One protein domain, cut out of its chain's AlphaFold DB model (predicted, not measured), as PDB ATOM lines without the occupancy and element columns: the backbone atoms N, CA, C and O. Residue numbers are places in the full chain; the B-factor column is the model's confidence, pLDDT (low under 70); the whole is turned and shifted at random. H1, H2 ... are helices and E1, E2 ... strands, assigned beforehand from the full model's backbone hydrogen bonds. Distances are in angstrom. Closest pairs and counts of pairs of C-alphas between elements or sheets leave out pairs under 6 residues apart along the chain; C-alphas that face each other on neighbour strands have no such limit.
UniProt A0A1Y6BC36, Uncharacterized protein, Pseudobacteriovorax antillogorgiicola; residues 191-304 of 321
ATOM      1  N   ASN A 191      -4.734 -35.554   7.670       88.31
ATOM      2  CA  ASN A 191      -4.141 -35.206   8.970       88.31
ATOM      3  C   ASN A 191      -4.716 -36.023  10.139       88.31
ATOM      4  O   ASN A 191      -5.036 -35.473  11.194       88.31
ATOM      5  N   GLU A 192      -4.904 -37.329   9.941       88.62
ATOM      6  CA  GLU A 192      -5.570 -38.154  10.944       88.62
ATOM      7  C   GLU A 192      -5.208 -39.645  10.894       88.62
ATOM      8  O   GLU A 192      -4.782 -40.151   9.860       88.62
ATOM      9  N   VAL A 193      -5.374 -40.342  12.021       85.62
ATOM     10  CA  VAL A 193      -5.156 -41.784  12.189       85.62
ATOM     11  C   VAL A 193      -6.347 -42.642  11.725       85.62
ATOM     12  O   VAL A 193      -7.421 -42.152  11.386       85.62
ATOM     13  N   ARG A 194      -6.150 -43.967  11.709       86.50
ATOM     14  CA  ARG A 194      -7.208 -44.961  11.458       86.50
ATOM     15  C   ARG A 194      -8.378 -44.857  12.455       86.50
ATOM     16  O   ARG A 194      -8.193 -44.408  13.581       86.50
ATOM     17  N   TYR A 195      -9.541 -45.361  12.053       84.19
ATOM     18  CA  TYR A 195     -10.839 -45.320  12.750       84.19
ATOM     19  C   TYR A 195     -11.375 -43.920  13.035       84.19
ATOM     20  O   TYR A 195     -12.298 -43.742  13.827       84.19
ATOM     21  N   HIS A 196     -10.807 -42.919  12.367       89.88
ATOM     22  CA  HIS A 196     -11.298 -41.559  12.380       89.88
ATOM     23  C   HIS A 196     -11.864 -41.161  11.023       89.88
ATOM     24  O   HIS A 196     -11.553 -41.751   9.984       89.88
ATOM     25  N   GLY A 197     -12.709 -40.138  11.035       92.62
ATOM     26  CA  GLY A 197     -13.346 -39.657   9.830       92.62
ATOM     27  C   GLY A 197     -14.295 -38.509  10.109       92.62
ATOM     28  O   GLY A 197     -13.957 -37.594  10.862       92.62
ATOM     29  N   PHE A 198     -15.445 -38.529   9.448       94.31
ATOM     30  CA  PHE A 198     -16.411 -37.437   9.481       94.31
ATOM     31  C   PHE A 198     -17.800 -37.901   9.041       94.31
ATOM     32  O   PHE A 198     -17.963 -38.964   8.432       94.31
ATOM     33  N   LYS A 199     -18.813 -37.083   9.327       94.94
ATOM     34  CA  LYS A 199     -20.215 -37.388   9.032       94.94
ATOM     35  C   LYS A 199     -20.697 -36.590   7.828       94.94
ATOM     36  O   LYS A 199     -20.426 -35.399   7.732       94.94
ATOM     37  N   PHE A 200     -21.457 -37.227   6.941       96.00
ATOM     38  CA  PHE A 200     -22.367 -36.532   6.033       96.00
ATOM     39  C   PHE A 200     -23.746 -36.498   6.680       96.00
ATOM     40  O   PHE A 200     -24.382 -37.537   6.880       96.00
ATOM     41  N   THR A 201     -24.201 -35.296   7.002       95.75
ATOM     42  CA  THR A 201     -25.477 -35.053   7.662       95.75
ATOM     43  C   THR A 201     -26.479 -34.487   6.649       95.75
ATOM     44  O   THR A 201     -26.170 -33.473   6.015       95.75
ATOM     45  N   PRO A 202     -27.666 -35.106   6.487       95.50
ATOM     46  CA  PRO A 202     -28.726 -34.574   5.638       95.50
ATOM     47  C   PRO A 202     -29.331 -33.301   6.251       95.50
ATOM     48  O   PRO A 202     -29.141 -33.037   7.444       95.50
ATOM     49  N   PRO A 203     -30.100 -32.520   5.470       94.00
ATOM     50  CA  PRO A 203     -30.906 -31.435   6.019       94.00
ATOM     51  C   PRO A 203     -31.905 -31.938   7.070       94.00
ATOM     52  O   PRO A 203     -32.261 -33.120   7.117       94.00
ATOM     53  N   ASN A 204     -32.400 -31.018   7.896       92.31
ATOM     54  CA  ASN A 204     -33.485 -31.304   8.830       92.31
ATOM     55  C   ASN A 204     -34.822 -31.487   8.102       92.31
ATOM     56  O   ASN A 204     -35.025 -30.976   6.996       92.31
ATOM     57  N   ALA A 205     -35.732 -32.244   8.714       86.88
ATOM     58  CA  ALA A 205     -37.105 -32.342   8.245       86.88
ATOM     59  C   ALA A 205     -37.796 -30.980   8.380       86.88
ATOM     60  O   ALA A 205     -37.528 -30.226   9.315       86.88
ATOM     61  N   SER A 206     -38.666 -30.653   7.421       83.31
ATOM     62  CA  SER A 206     -39.383 -29.375   7.415       83.31
ATOM     63  C   SER A 206     -40.115 -29.170   8.743       83.31
ATOM     64  O   SER A 206     -40.852 -30.048   9.189       83.31
ATOM     65  N   GLY A 207     -39.868 -28.030   9.393       81.81
ATOM     66  CA  GLY A 207     -40.473 -27.689  10.683       81.81
ATOM     67  C   GLY A 207     -39.978 -28.507  11.883       81.81
ATOM     68  O   GLY A 207     -40.585 -28.412  12.945       81.81
ATOM     69  N   SER A 208     -38.903 -29.292  11.749       85.62
ATOM     70  CA  SER A 208     -38.332 -30.092  12.837       85.62
ATOM     71  C   SER A 208     -36.847 -29.792  13.064       85.62
ATOM     72  O   SER A 208     -36.110 -29.415  12.152       85.62
ATOM     73  N   SER A 209     -36.388 -29.987  14.302       86.31
ATOM     74  CA  SER A 209     -34.961 -30.067  14.636       86.31
ATOM     75  C   SER A 209     -34.332 -31.398  14.218       86.31
ATOM     76  O   SER A 209     -33.107 -31.522  14.210       86.31
ATOM     77  N   ASP A 210     -35.158 -32.391  13.888       89.25
ATOM     78  CA  ASP A 210     -34.713 -33.729  13.537       89.25
ATOM     79  C   ASP A 210     -34.200 -33.785  12.103       89.25
ATOM     80  O   ASP A 210     -34.736 -33.170  11.179       89.25
ATOM     81  N   ARG A 211     -33.161 -34.592  11.907       91.62
ATOM     82  CA  ARG A 211     -32.578 -34.867  10.592       91.62
ATOM     83  C   ARG A 211     -33.574 -35.635   9.730       91.62
ATOM     84  O   ARG A 211     -34.233 -36.553  10.225       91.62
ATOM     85  N   ARG A 212     -33.634 -35.326   8.430       93.44
ATOM     86  CA  ARG A 212     -34.407 -36.145   7.487       93.44
ATOM     87  C   ARG A 212     -33.866 -37.564   7.456       93.44
ATOM     88  O   ARG A 212     -32.654 -37.789   7.498       93.44
ATOM     89  N   ARG A 213     -34.788 -38.513   7.351       95.00
ATOM     90  CA  ARG A 213     -34.475 -39.922   7.163       95.00
ATOM     91  C   ARG A 213     -34.470 -40.239   5.678       95.00
ATOM     92  O   ARG A 213     -35.169 -39.603   4.892       95.00
ATOM     93  N   PHE A 214     -33.651 -41.198   5.292       95.69
ATOM     94  CA  PHE A 214     -33.496 -41.596   3.907       95.69
ATOM     95  C   PHE A 214     -33.149 -43.076   3.791       95.69
ATOM     96  O   PHE A 214     -32.698 -43.714   4.743       95.69
ATOM     97  N   THR A 215     -33.327 -43.606   2.587       96.81
ATOM     98  CA  THR A 215     -32.874 -44.939   2.194       96.81
ATOM     99  C   THR A 215     -32.214 -44.883   0.819       96.81
ATOM    100  O   THR A 215     -32.449 -43.950   0.049       96.81
ATOM    101  N   PHE A 216     -31.342 -45.845   0.527       97.06
ATOM    102  CA  PHE A 216     -30.662 -46.005  -0.759       97.06
ATOM    103  C   PHE A 216     -30.119 -47.432  -0.881       97.06
ATOM    104  O   PHE A 216     -29.903 -48.100   0.133       97.06
ATOM    105  N   LYS A 217     -29.862 -47.910  -2.103       96.69
ATOM    106  CA  LYS A 217     -29.344 -49.277  -2.322       96.69
ATOM    107  C   LYS A 217     -27.839 -49.355  -2.496       96.69
ATOM    108  O   LYS A 217     -27.236 -50.359  -2.123       96.69
ATOM    109  N   ARG A 218     -27.237 -48.316  -3.067       97.44
ATOM    110  CA  ARG A 218     -25.805 -48.277  -3.365       97.44
ATOM    111  C   ARG A 218     -25.262 -46.867  -3.242       97.44
ATOM    112  O   ARG A 218     -25.924 -45.921  -3.645       97.44
ATOM    113  N   ALA A 219     -24.047 -46.738  -2.733       97.94
ATOM    114  CA  ALA A 219     -23.265 -45.520  -2.846       97.94
ATOM    115  C   ALA A 219     -22.192 -45.707  -3.926       97.94
ATOM    116  O   ALA A 219     -21.462 -46.699  -3.924       97.94
ATOM    117  N   GLU A 220     -22.097 -44.760  -4.853       97.44
ATOM    118  CA  GLU A 220     -20.983 -44.643  -5.789       97.44
ATOM    119  C   GLU A 220     -20.116 -43.455  -5.379       97.44
ATOM    120  O   GLU A 220     -20.572 -42.310  -5.359       97.44
ATOM    121  N   VAL A 221     -18.861 -43.734  -5.042       97.38
ATOM    122  CA  VAL A 221     -17.877 -42.734  -4.631       97.38
ATOM    123  C   VAL A 221     -16.805 -42.619  -5.701       97.38
ATOM    124  O   VAL A 221     -16.224 -43.614  -6.124       97.38
ATOM    125  N   TYR A 222     -16.526 -41.391  -6.111       96.56
ATOM    126  CA  TYR A 222     -15.449 -41.047  -7.026       96.56
ATOM    127  C   TYR A 222     -14.352 -40.398  -6.205       96.56
ATOM    128  O   TYR A 222     -14.497 -39.258  -5.755       96.56
ATOM    129  N   ALA A 223     -13.291 -41.151  -5.946       95.69
ATOM    130  CA  ALA A 223     -12.227 -40.715  -5.060       95.69
ATOM    131  C   ALA A 223     -10.877 -41.308  -5.460       95.69
ATOM    132  O   ALA A 223     -10.785 -42.271  -6.231       95.69
ATOM    133  N   TYR A 224      -9.829 -40.709  -4.909       94.19
ATOM    134  CA  TYR A 224      -8.469 -41.216  -4.974       94.19
ATOM    135  C   TYR A 224      -7.705 -40.893  -3.702       94.19
ATOM    136  O   TYR A 224      -8.107 -40.059  -2.889       94.19
ATOM    137  N   HIS A 225      -6.594 -41.591  -3.534       93.69
ATOM    138  CA  HIS A 225      -5.667 -41.393  -2.439       93.69
ATOM    139  C   HIS A 225      -4.473 -40.564  -2.902       93.69
ATOM    140  O   HIS A 225      -3.948 -40.741  -4.001       93.69
ATOM    141  N   GLN A 226      -4.068 -39.635  -2.045       92.44
ATOM    142  CA  GLN A 226      -2.807 -38.915  -2.140       92.44
ATOM    143  C   GLN A 226      -2.017 -39.218  -0.872       92.44
ATOM    144  O   GLN A 226      -2.416 -38.819   0.218       92.44
ATOM    145  N   GLY A 227      -0.890 -39.905  -0.998       88.44
ATOM    146  CA  GLY A 227      -0.077 -40.249   0.158       88.44
ATOM    147  C   GLY A 227       0.984 -41.280  -0.171       88.44
ATOM    148  O   GLY A 227       1.265 -41.554  -1.339       88.44
ATOM    149  N   THR A 228       1.594 -41.833   0.870       81.25
ATOM    150  CA  THR A 228       2.700 -42.793   0.746       81.25
ATOM    151  C   THR A 228       2.275 -44.227   1.039       81.25
ATOM    152  O   THR A 228       2.989 -45.156   0.663       81.25
ATOM    153  N   SER A 229       1.116 -44.433   1.670       82.81
ATOM    154  CA  SER A 229       0.605 -45.772   1.966       82.81
ATOM    155  C   SER A 229       0.049 -46.440   0.712       82.81
ATOM    156  O   SER A 229      -0.883 -45.943   0.093       82.81
ATOM    157  N   SER A 230       0.569 -47.613   0.354       76.50
ATOM    158  CA  SER A 230       0.130 -48.343  -0.843       76.50
ATOM    159  C   SER A 230      -1.198 -49.094  -0.683       76.50
ATOM    160  O   SER A 230      -1.730 -49.576  -1.676       76.50
ATOM    161  N   ASN A 231      -1.739 -49.197   0.538       82.75
ATOM    162  CA  ASN A 231      -2.919 -50.009   0.863       82.75
ATOM    163  C   ASN A 231      -3.855 -49.328   1.875       82.75
ATOM    164  O   ASN A 231      -4.477 -50.015   2.687       82.75
ATOM    165  N   ALA A 232      -3.926 -47.994   1.875       87.25
ATOM    166  CA  ALA A 232      -4.812 -47.255   2.769       87.25
ATOM    167  C   ALA A 232      -6.273 -47.699   2.567       87.25
ATOM    168  O   ALA A 232      -6.800 -47.641   1.449       87.25
ATOM    169  N   GLN A 233      -6.910 -48.173   3.641       91.50
ATOM    170  CA  GLN A 233      -8.295 -48.635   3.608       91.50
ATOM    171  C   GLN A 233      -9.239 -47.607   4.221       91.50
ATOM    172  O   GLN A 233      -8.867 -46.823   5.091       91.50
ATOM    173  N   TRP A 234     -10.490 -47.656   3.788       93.44
ATOM    174  CA  TRP A 234     -11.586 -46.861   4.324       93.44
ATOM    175  C   TRP A 234     -12.900 -47.635   4.204       93.44
ATOM    176  O   TRP A 234     -12.960 -48.701   3.581       93.44
ATOM    177  N   GLY A 235     -13.958 -47.090   4.792       94.44
ATOM    178  CA  GLY A 235     -15.314 -47.569   4.585       94.44
ATOM    179  C   GLY A 235     -16.349 -46.466   4.760       94.44
ATOM    180  O   GLY A 235     -16.078 -45.409   5.334       94.44
ATOM    181  N   LEU A 236     -17.550 -46.747   4.264       95.31
ATOM    182  CA  LEU A 236     -18.738 -45.940   4.497       95.31
ATOM    183  C   LEU A 236     -19.715 -46.760   5.333       95.31
ATOM    184  O   LEU A 236     -19.935 -47.945   5.069       95.31
ATOM    185  N   ARG A 237     -20.330 -46.128   6.321       92.94
ATOM    186  CA  ARG A 237     -21.393 -46.732   7.127       92.94
ATOM    187  C   ARG A 237     -22.566 -45.784   7.278       92.94
ATOM    188  O   ARG A 237     -22.407 -44.570   7.156       92.94
ATOM    189  N   VAL A 238     -23.733 -46.345   7.549       93.81
ATOM    190  CA  VAL A 238     -24.937 -45.577   7.874       93.81
ATOM    191  C   VAL A 238     -25.142 -45.525   9.379       93.81
ATOM    192  O   VAL A 238     -24.719 -46.429  10.097       93.81
ATOM    193  N   ILE A 239     -25.814 -44.474   9.838       90.88
ATOM    194  CA  ILE A 239     -26.364 -44.397  11.194       90.88
ATOM    195  C   ILE A 239     -27.875 -44.500  11.091       90.88
ATOM    196  O   ILE A 239     -28.501 -43.736  10.342       90.88
ATOM    197  N   LYS A 240     -28.453 -45.436  11.845       90.56
ATOM    198  CA  LYS A 240     -29.905 -45.546  11.988       90.56
ATOM    199  C   LYS A 240     -30.425 -44.511  12.995       90.56
ATOM    200  O   LYS A 240     -29.707 -44.143  13.928       90.56
ATOM    201  N   PRO A 241     -31.680 -44.046  12.872       87.81
ATOM    202  CA  PRO A 241     -32.293 -43.208  13.898       87.81
ATOM    203  C   PRO A 241     -32.193 -43.845  15.296       87.81
ATOM    204  O   PRO A 241     -32.617 -44.981  15.494       87.81
ATOM    205  N   GLY A 242     -31.628 -43.108  16.258       84.00
ATOM    206  CA  GLY A 242     -31.435 -43.571  17.637       84.00
ATOM    207  C   GLY A 242     -30.200 -44.451  17.874       84.00
ATOM    208  O   GLY A 242     -29.955 -44.832  19.016       84.00
ATOM    209  N   GLU A 243     -29.414 -44.767  16.841       84.62
ATOM    210  CA  GLU A 243     -28.148 -45.487  17.005       84.62
ATOM    211  C   GLU A 243     -27.052 -44.571  17.573       84.62
ATOM    212  O   GLU A 243     -27.005 -43.371  17.301       84.62
ATOM    213  N   PHE A 244     -26.153 -45.156  18.364       81.44
ATOM    214  CA  PHE A 244     -24.977 -44.469  18.880       81.44
ATOM    215  C   PHE A 244     -24.011 -44.087  17.752       81.44
ATOM    216  O   PHE A 244     -23.692 -44.897  16.884       81.44
ATOM    217  N   GLU A 245     -23.528 -42.846  17.767       78.50
ATOM    218  CA  GLU A 245     -22.874 -42.251  16.598       78.50
ATOM    219  C   GLU A 245     -21.358 -42.044  16.723       78.50
ATOM    220  O   GLU A 245     -20.782 -41.306  15.914       78.50
ATOM    221  N   GLU A 246     -20.714 -42.610  17.742       73.81
ATOM    222  CA  GLU A 246     -19.270 -42.446  17.944       73.81
ATOM    223  C   GLU A 246     -18.440 -43.339  17.003       73.81
ATOM    224  O   GLU A 246     -18.968 -43.950  16.064       73.81
ATOM    225  N   ALA A 247     -17.119 -43.353  17.212       62.50
ATOM    226  CA  ALA A 247     -16.140 -44.017  16.357       62.50
ATOM    227  C   ALA A 247     -16.455 -45.507  16.122       62.50
ATOM    228  O   ALA A 247     -16.969 -46.207  16.998       62.50
ATOM    229  N   GLY A 248     -16.184 -45.972  14.897       56.25
ATOM    230  CA  GLY A 248     -16.583 -47.286  14.403       56.25
ATOM    231  C   GLY A 248     -16.034 -48.432  15.250       56.25
ATOM    232  O   GLY A 248     -14.837 -48.548  15.491       56.25
ATOM    233  N   GLY A 249     -16.940 -49.298  15.703       58.34
ATOM    234  CA  GLY A 249     -16.621 -50.450  16.551       58.34
ATOM    235  C   GLY A 249     -17.843 -51.059  17.236       58.34
ATOM    236  O   GLY A 249     -17.794 -52.206  17.676       58.34
ATOM    237  N   ALA A 250     -18.962 -50.329  17.288       66.06
ATOM    238  CA  ALA A 250     -20.211 -50.866  17.811       66.06
ATOM    239  C   ALA A 250     -20.713 -52.038  16.936       66.06
ATOM    240  O   ALA A 250     -20.818 -51.891  15.716       66.06
ATOM    241  N   PRO A 251     -21.097 -53.186  17.527       68.69
ATOM    242  CA  PRO A 251     -21.629 -54.335  16.783       68.69
ATOM    243  C   PRO A 251     -22.900 -54.039  15.972       68.69
ATOM    244  O   PRO A 251     -23.264 -54.809  15.087       68.69
ATOM    245  N   THR A 252     -23.594 -52.942  16.285       74.38
ATOM    246  CA  THR A 252     -24.816 -52.494  15.599       74.38
ATOM    247  C   THR A 252     -24.537 -51.748  14.300       74.38
ATOM    248  O   THR A 252     -25.443 -51.577  13.484       74.38
ATOM    249  N   THR A 253     -23.285 -51.333  14.095       83.62
ATOM    250  CA  THR A 253     -22.909 -50.474  12.984       83.62
ATOM    251  C   THR A 253     -23.156 -51.154  11.644       83.62
ATOM    252  O   THR A 253     -22.632 -52.231  11.354       83.62
ATOM    253  N   THR A 254     -23.910 -50.476  10.782       91.06
ATOM    254  CA  THR A 254     -24.205 -50.968   9.436       91.06
ATOM    255  C   THR A 254     -23.235 -50.369   8.423       91.06
ATOM    256  O   THR A 254     -23.370 -49.222   7.999       91.06
ATOM    257  N   TRP A 255     -22.251 -51.167   8.019       93.81
ATOM    258  CA  TRP A 255     -21.297 -50.815   6.972       93.81
ATOM    259  C   TRP A 255     -21.825 -51.166   5.583       93.81
ATOM    260  O   TRP A 255     -22.466 -52.201   5.396       93.81
ATOM    261  N   LEU A 256     -21.496 -50.336   4.596       96.12
ATOM    262  CA  LEU A 256     -21.651 -50.708   3.197       96.12
ATOM    263  C   LEU A 256     -20.564 -51.718   2.811       96.12
ATOM    264  O   LEU A 256     -19.501 -51.782   3.430       96.12
ATOM    265  N   SER A 257     -20.828 -52.509   1.777       96.19
ATOM    266  CA  SER A 257     -19.965 -53.628   1.387       96.19
ATOM    267  C   SER A 257     -19.861 -53.781  -0.130       96.19
ATOM    268  O   SER A 257     -20.566 -53.115  -0.881       96.19
ATOM    269  N   HIS A 258     -18.942 -54.624  -0.608       93.31
ATOM    270  CA  HIS A 258     -18.755 -54.864  -2.053       93.31
ATOM    271  C   HIS A 258     -19.959 -55.539  -2.729       93.31
ATOM    272  O   HIS A 258     -20.040 -55.551  -3.954       93.31
ATOM    273  N   SER A 259     -20.861 -56.143  -1.954       93.69
ATOM    274  CA  SER A 259     -22.093 -56.752  -2.458       93.69
ATOM    275  C   SER A 259     -23.151 -56.814  -1.355       93.69
ATOM    276  O   SER A 259     -22.784 -56.898  -0.187       93.69
ATOM    277  N   PRO A 260     -24.458 -56.878  -1.661       90.31
ATOM    278  CA  PRO A 260     -25.504 -56.862  -0.630       90.31
ATOM    279  C   PRO A 260     -25.458 -58.045   0.358       90.31
ATOM    280  O   PRO A 260     -26.090 -57.997   1.414       90.31
ATOM    281  N   GLN A 261     -24.748 -59.122   0.009       88.94
ATOM    282  CA  GLN A 261     -24.522 -60.310   0.842       88.94
ATOM    283  C   GLN A 261     -23.097 -60.368   1.424       88.94
ATOM    284  O   GLN A 261     -22.745 -61.336   2.097       88.94
ATOM    285  N   GLY A 262     -22.252 -59.388   1.112       81.12
ATOM    286  CA  GLY A 262     -20.842 -59.383   1.459       81.12
ATOM    287  C   GLY A 262     -20.577 -58.877   2.874       81.12
ATOM    288  O   GLY A 262     -21.232 -57.968   3.366       81.12
ATOM    289  N   ASN A 263     -19.531 -59.426   3.492       82.69
ATOM    290  CA  ASN A 263     -18.977 -58.919   4.755       82.69
ATOM    291  C   ASN A 263     -17.726 -58.055   4.532       82.69
ATOM    292  O   ASN A 263     -17.133 -57.562   5.488       82.69
ATOM    293  N   ASN A 264     -17.284 -57.899   3.278       88.19
ATOM    294  CA  ASN A 264     -16.152 -57.040   2.967       88.19
ATOM    295  C   ASN A 264     -16.621 -55.585   2.927       88.19
ATOM    296  O   ASN A 264     -17.260 -55.163   1.964       88.19
ATOM    297  N   THR A 265     -16.297 -54.850   3.982       91.25
ATOM    298  CA  THR A 265     -16.684 -53.451   4.213       91.25
ATOM    299  C   THR A 265     -15.516 -52.487   4.026       91.25
ATOM    300  O   THR A 265     -15.609 -51.304   4.355       91.25
ATOM    301  N   ARG A 266     -14.393 -53.010   3.523       91.94
ATOM    302  CA  ARG A 266     -13.130 -52.296   3.395       91.94
ATOM    303  C   ARG A 266     -12.824 -52.051   1.934       91.94
ATOM    304  O   ARG A 266     -12.817 -52.968   1.107       91.94
ATOM    305  N   PHE A 267     -12.533 -50.799   1.631       93.69
ATOM    306  CA  PHE A 267     -12.264 -50.339   0.284       93.69
ATOM    307  C   PHE A 267     -10.870 -49.734   0.239       93.69
ATOM    308  O   PHE A 267     -10.476 -48.984   1.130       93.69
ATOM    309  N   GLY A 268     -10.104 -50.098  -0.787       92.06
ATOM    310  CA  GLY A 268      -8.862 -49.409  -1.112       92.06
ATOM    311  C   GLY A 268      -9.149 -48.148  -1.923       92.06
ATOM    312  O   GLY A 268     -10.194 -48.030  -2.565       92.06
ATOM    313  N   LEU A 269      -8.201 -47.219  -1.918       89.31
ATOM    314  CA  LEU A 269      -8.168 -46.089  -2.842       89.31
ATOM    315  C   LEU A 269      -6.973 -46.253  -3.777       89.31
ATOM    316  O   LEU A 269      -5.890 -46.638  -3.344       89.31
ATOM    317  N   SER A 270      -7.166 -45.952  -5.059       90.06
ATOM    318  CA  SER A 270      -6.055 -45.897  -6.012       90.06
ATOM    319  C   SER A 270      -5.436 -44.495  -6.050       90.06
ATOM    320  O   SER A 270      -6.059 -43.530  -5.607       90.06
ATOM    321  N   GLY A 271      -4.228 -44.366  -6.608       91.44
ATOM    322  CA  GLY A 271      -3.559 -43.069  -6.795       91.44
ATOM    323  C   GLY A 271      -4.168 -42.187  -7.899       91.44
ATOM    324  O   GLY A 271      -3.703 -41.075  -8.128       91.44
ATOM    325  N   SER A 272      -5.193 -42.677  -8.600       92.06
ATOM    326  CA  SER A 272      -5.936 -41.963  -9.645       92.06
ATOM    327  C   SER A 272      -7.429 -41.961  -9.332       92.06
ATOM    328  O   SER A 272      -7.909 -42.880  -8.668       92.06
ATOM    329  N   CYS A 273      -8.190 -40.972  -9.817       93.94
ATOM    330  CA  CYS A 273      -9.633 -40.971  -9.568       93.94
ATOM    331  C   CYS A 273     -10.282 -42.242 -10.125       93.94
ATOM    332  O   CYS A 273     -10.122 -42.590 -11.296       93.94
ATOM    333  N   SER A 274     -11.028 -42.931  -9.267       94.19
ATOM    334  CA  SER A 274     -11.708 -44.175  -9.603       94.19
ATOM    335  C   SER A 274     -13.099 -44.207  -8.988       94.19
ATOM    336  O   SER A 274     -13.337 -43.602  -7.941       94.19
ATOM    337  N   LYS A 275     -14.015 -44.914  -9.657       96.19
ATOM    338  CA  LYS A 275     -15.345 -45.193  -9.125       96.19
ATOM    339  C   LYS A 275     -15.284 -46.393  -8.189       96.19
ATOM    340  O   LYS A 275     -14.825 -47.462  -8.585       96.19
ATOM    341  N   ILE A 276     -15.817 -46.222  -6.989       96.44
ATOM    342  CA  ILE A 276     -15.948 -47.250  -5.964       96.44
ATOM    343  C   ILE A 276     -17.438 -47.416  -5.690       96.44
ATOM    344  O   ILE A 276     -18.102 -46.489  -5.228       96.44
ATOM    345  N   SER A 277     -17.972 -48.589  -6.020       96.75
ATOM    346  CA  SER A 277     -19.380 -48.927  -5.810       96.75
ATOM    347  C   SER A 277     -19.518 -49.762  -4.542       96.75
ATOM    348  O   SER A 277     -18.836 -50.773  -4.389       96.75
ATOM    349  N   MET A 278     -20.395 -49.329  -3.641       97.56
ATOM    350  CA  MET A 278     -20.627 -49.960  -2.346       97.56
ATOM    351  C   MET A 278     -22.122 -50.213  -2.181       97.56
ATOM    352  O   MET A 278     -22.921 -49.283  -2.270       97.56
ATOM    353  N   ASP A 279     -22.508 -51.456  -1.941       97.69
ATOM    354  CA  ASP A 279     -23.895 -51.853  -1.762       97.69
ATOM    355  C   ASP A 279     -24.290 -51.835  -0.282       97.69
ATOM    356  O   ASP A 279     -23.511 -52.168   0.620       97.69
ATOM    357  N   MET A 280     -25.542 -51.457  -0.039       96.69
ATOM    358  CA  MET A 280     -26.174 -51.585   1.264       96.69
ATOM    359  C   MET A 280     -26.429 -53.072   1.564       96.69
ATOM    360  O   MET A 280     -27.016 -53.761   0.722       96.69
ATOM    361  N   PRO A 281     -26.027 -53.599   2.736       94.50
ATOM    362  CA  PRO A 281     -26.263 -54.999   3.067       94.50
ATOM    363  C   PRO A 281     -27.760 -55.302   3.171       94.50
ATOM    364  O   PRO A 281     -28.531 -54.514   3.716       94.50
ATOM    365  N   GLN A 282     -28.180 -56.493   2.739       92.25
ATOM    366  CA  GLN A 282     -29.592 -56.896   2.756       92.25
ATOM    367  C   GLN A 282     -30.218 -56.813   4.160       92.25
ATOM    368  O   GLN A 282     -31.389 -56.466   4.308       92.25
ATOM    369  N   LYS A 283     -29.418 -57.089   5.199       88.94
ATOM    370  CA  LYS A 283     -29.834 -57.005   6.605       88.94
ATOM    371  C   LYS A 283     -30.353 -55.613   6.985       88.94
ATOM    372  O   LYS A 283     -31.296 -55.530   7.761       88.94
ATOM    373  N   PHE A 284     -29.807 -54.541   6.405       91.56
ATOM    374  CA  PHE A 284     -30.273 -53.174   6.650       91.56
ATOM    375  C   PHE A 284     -31.755 -53.006   6.296       91.56
ATOM    376  O   PHE A 284     -32.527 -52.498   7.106       91.56
ATOM    377  N   PHE A 285     -32.171 -53.496   5.125       91.06
ATOM    378  CA  PHE A 285     -33.559 -53.400   4.661       91.06
ATOM    379  C   PHE A 285     -34.516 -54.288   5.452       91.06
ATOM    380  O   PHE A 285     -35.677 -53.933   5.632       91.06
ATOM    381  N   ASN A 286     -34.028 -55.419   5.961       87.62
ATOM    382  CA  ASN A 286     -34.820 -56.300   6.818       87.62
ATOM    383  C   ASN A 286     -35.098 -55.670   8.200       87.62
ATOM    384  O   ASN A 286     -35.998 -56.115   8.905       87.62
ATOM    385  N   GLU A 287     -34.337 -54.639   8.582       85.75
ATOM    386  CA  GLU A 287     -34.396 -53.943   9.872       85.75
ATOM    387  C   GLU A 287     -34.863 -52.485   9.703       85.75
ATOM    388  O   GLU A 287     -34.237 -51.557  10.217       85.75
ATOM    389  N   ASN A 288     -35.956 -52.286   8.960       86.69
ATOM    390  CA  ASN A 288     -36.606 -51.004   8.637       86.69
ATOM    391  C   ASN A 288     -35.872 -50.090   7.638       86.69
ATOM    392  O   ASN A 288     -36.493 -49.172   7.121       86.69
ATOM    393  N   GLY A 289     -34.608 -50.351   7.287       89.94
ATOM    394  CA  GLY A 289     -33.958 -49.739   6.117       89.94
ATOM    395  C   GLY A 289     -33.848 -48.209   6.126       89.94
ATOM    396  O   GLY A 289     -33.760 -47.607   5.052       89.94
ATOM    397  N   GLU A 290     -33.849 -47.585   7.306       94.75
ATOM    398  CA  GLU A 290     -33.769 -46.131   7.464       94.75
ATOM    399  C   GLU A 290     -32.385 -45.700   7.955       94.75
ATOM    400  O   GLU A 290     -31.856 -46.234   8.932       94.75
ATOM    401  N   ALA A 291     -31.825 -44.680   7.314       94.81
ATOM    402  CA  ALA A 291     -30.637 -43.974   7.766       94.81
ATOM    403  C   ALA A 291     -30.964 -42.494   7.990       94.81
ATOM    404  O   ALA A 291     -31.838 -41.928   7.338       94.81
ATOM    405  N   ASN A 292     -30.247 -41.844   8.901       94.12
ATOM    406  CA  ASN A 292     -30.263 -40.383   9.040       94.12
ATOM    407  C   ASN A 292     -28.859 -39.764   8.923       94.12
ATOM    408  O   ASN A 292     -28.743 -38.543   8.979       94.12
ATOM    409  N   ARG A 293     -27.834 -40.623   8.805       93.69
ATOM    410  CA  ARG A 293     -26.369 -40.447   8.840       93.69
ATOM    411  C   ARG A 293     -25.641 -41.174   7.715       93.69
ATOM    412  O   ARG A 293     -25.952 -42.351   7.538       93.69
ATOM    413  N   LEU A 294     -24.611 -40.601   7.094       95.12
ATOM    414  CA  LEU A 294     -23.485 -41.403   6.585       95.12
ATOM    415  C   LEU A 294     -22.213 -41.030   7.338       95.12
ATOM    416  O   LEU A 294     -22.025 -39.865   7.680       95.12
ATOM    417  N   ILE A 295     -21.328 -41.993   7.561       94.19
ATOM    418  CA  ILE A 295     -20.015 -41.761   8.164       94.19
ATOM    419  C   ILE A 295     -18.955 -42.338   7.251       94.19
ATOM    420  O   ILE A 295     -18.969 -43.534   6.948       94.19
ATOM    421  N   TRP A 296     -18.052 -41.464   6.824       94.50
ATOM    422  CA  TRP A 296     -16.802 -41.857   6.204       94.50
ATOM    423  C   TRP A 296     -15.804 -42.165   7.308       94.50
ATOM    424  O   TRP A 296     -15.614 -41.334   8.192       94.50
ATOM    425  N   GLU A 297     -15.127 -43.304   7.236       92.88
ATOM    426  CA  GLU A 297     -14.141 -43.686   8.242       92.88
ATOM    427  C   GLU A 297     -12.906 -44.314   7.597       92.88
ATOM    428  O   GLU A 297     -13.008 -45.191   6.734       92.88
ATOM    429  N   MET A 298     -11.728 -43.861   8.023       91.94
ATOM    430  CA  MET A 298     -10.458 -44.468   7.641       91.94
ATOM    431  C   MET A 298     -10.242 -45.751   8.421       91.94
ATOM    432  O   MET A 298     -10.582 -45.830   9.594       91.94
ATOM    433  N   GLN A 299      -9.673 -46.764   7.786       89.19
ATOM    434  CA  GLN A 299      -9.482 -48.076   8.391       89.19
ATOM    435  C   GLN A 299      -8.001 -48.468   8.376       89.19
ATOM    436  O   GLN A 299      -7.112 -47.621   8.492       89.19
ATOM    437  N   ASP A 300      -7.731 -49.768   8.324       86.38
ATOM    438  CA  ASP A 300      -6.389 -50.309   8.434       86.38
ATOM    439  C   ASP A 300      -5.446 -49.734   7.366       86.38
ATOM    440  O   ASP A 300      -5.833 -49.410   6.239       86.38
ATOM    441  N   ASN A 301      -4.174 -49.611   7.749       86.56
ATOM    442  CA  ASN A 301      -3.088 -49.066   6.931       86.56
ATOM    443  C   ASN A 301      -3.226 -47.582   6.539       86.56
ATOM    444  O   ASN A 301      -2.484 -47.126   5.673       86.56
ATOM    445  N   TRP A 302      -4.130 -46.824   7.169       89.56
ATOM    446  CA  TRP A 302      -4.183 -45.370   7.012       89.56
ATOM    447  C   TRP A 302      -3.039 -44.672   7.770       89.56
ATOM    448  O   TRP A 302      -2.860 -44.891   8.973       89.56
ATOM    449  N   ASN A 303      -2.273 -43.818   7.084       89.69
ATOM    450  CA  ASN A 303      -1.213 -42.994   7.667       89.69
ATOM    451  C   ASN A 303      -1.702 -41.547   7.875       89.69
ATOM    452  O   ASN A 303      -2.364 -41.006   6.996       89.69
ATOM    453  N   PRO A 304      -1.313 -40.856   8.963       89.94
ATOM    454  CA  PRO A 304      -1.636 -39.438   9.169       89.94
ATOM    455  C   PRO A 304      -1.252 -38.485   8.032       89.94
ATOM    456  O   PRO A 304      -1.871 -37.431   7.882       89.94
TER     457      PRO A 304
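Overview. This is residues 191 to 304 of the 321 residues of an uncharacterized protein of Pseudobacteriovorax antillogorgiicola (UniProt A0A1Y6BC36). Little regular structure is present: a small antiparallel sheet, E1 - E5 - E3, has the antiparallel pair E2 - E4 over one face, and long loops surround them. Short H1 lies beyond one end. The printed part has 114 residues, ordered E1 E2 E3 E4 H1 E5, 38 in named elements, mostly strand. It is compact, radius of gyration of the C-alphas 14.6 A, spanning 46 by 30 by 26 A.

Arrangement. E1, residues 197 to 201, neighbours E5, residues 293 to 298, with N 200 and O 294 2.8 A apart. E2, residues 218 to 226, neighbours E4, residues 274 to 279, by N 219 and O 278, 2.8 A. E3, residues 233 to 239, neighbours E5 by N 295 and O 237, 2.8 A. H1, residues 282 to 286, has its O i to N i+4 pair within hydrogen-bond range and is not on the three-stranded sheet.

Along the chain. E1 begins at C-alpha 197 (-13.346, -39.657, 9.830). E2 is 24.9 A long, E3 20.0 A. E5 ends at C-alpha 298 (-10.458, -44.468, 7.641).

Size, cuts and confidence. The printed part has no cut. Links E1 to E2 and E3 to E4 are long. Residues 247 to 251 are under pLDDT 70.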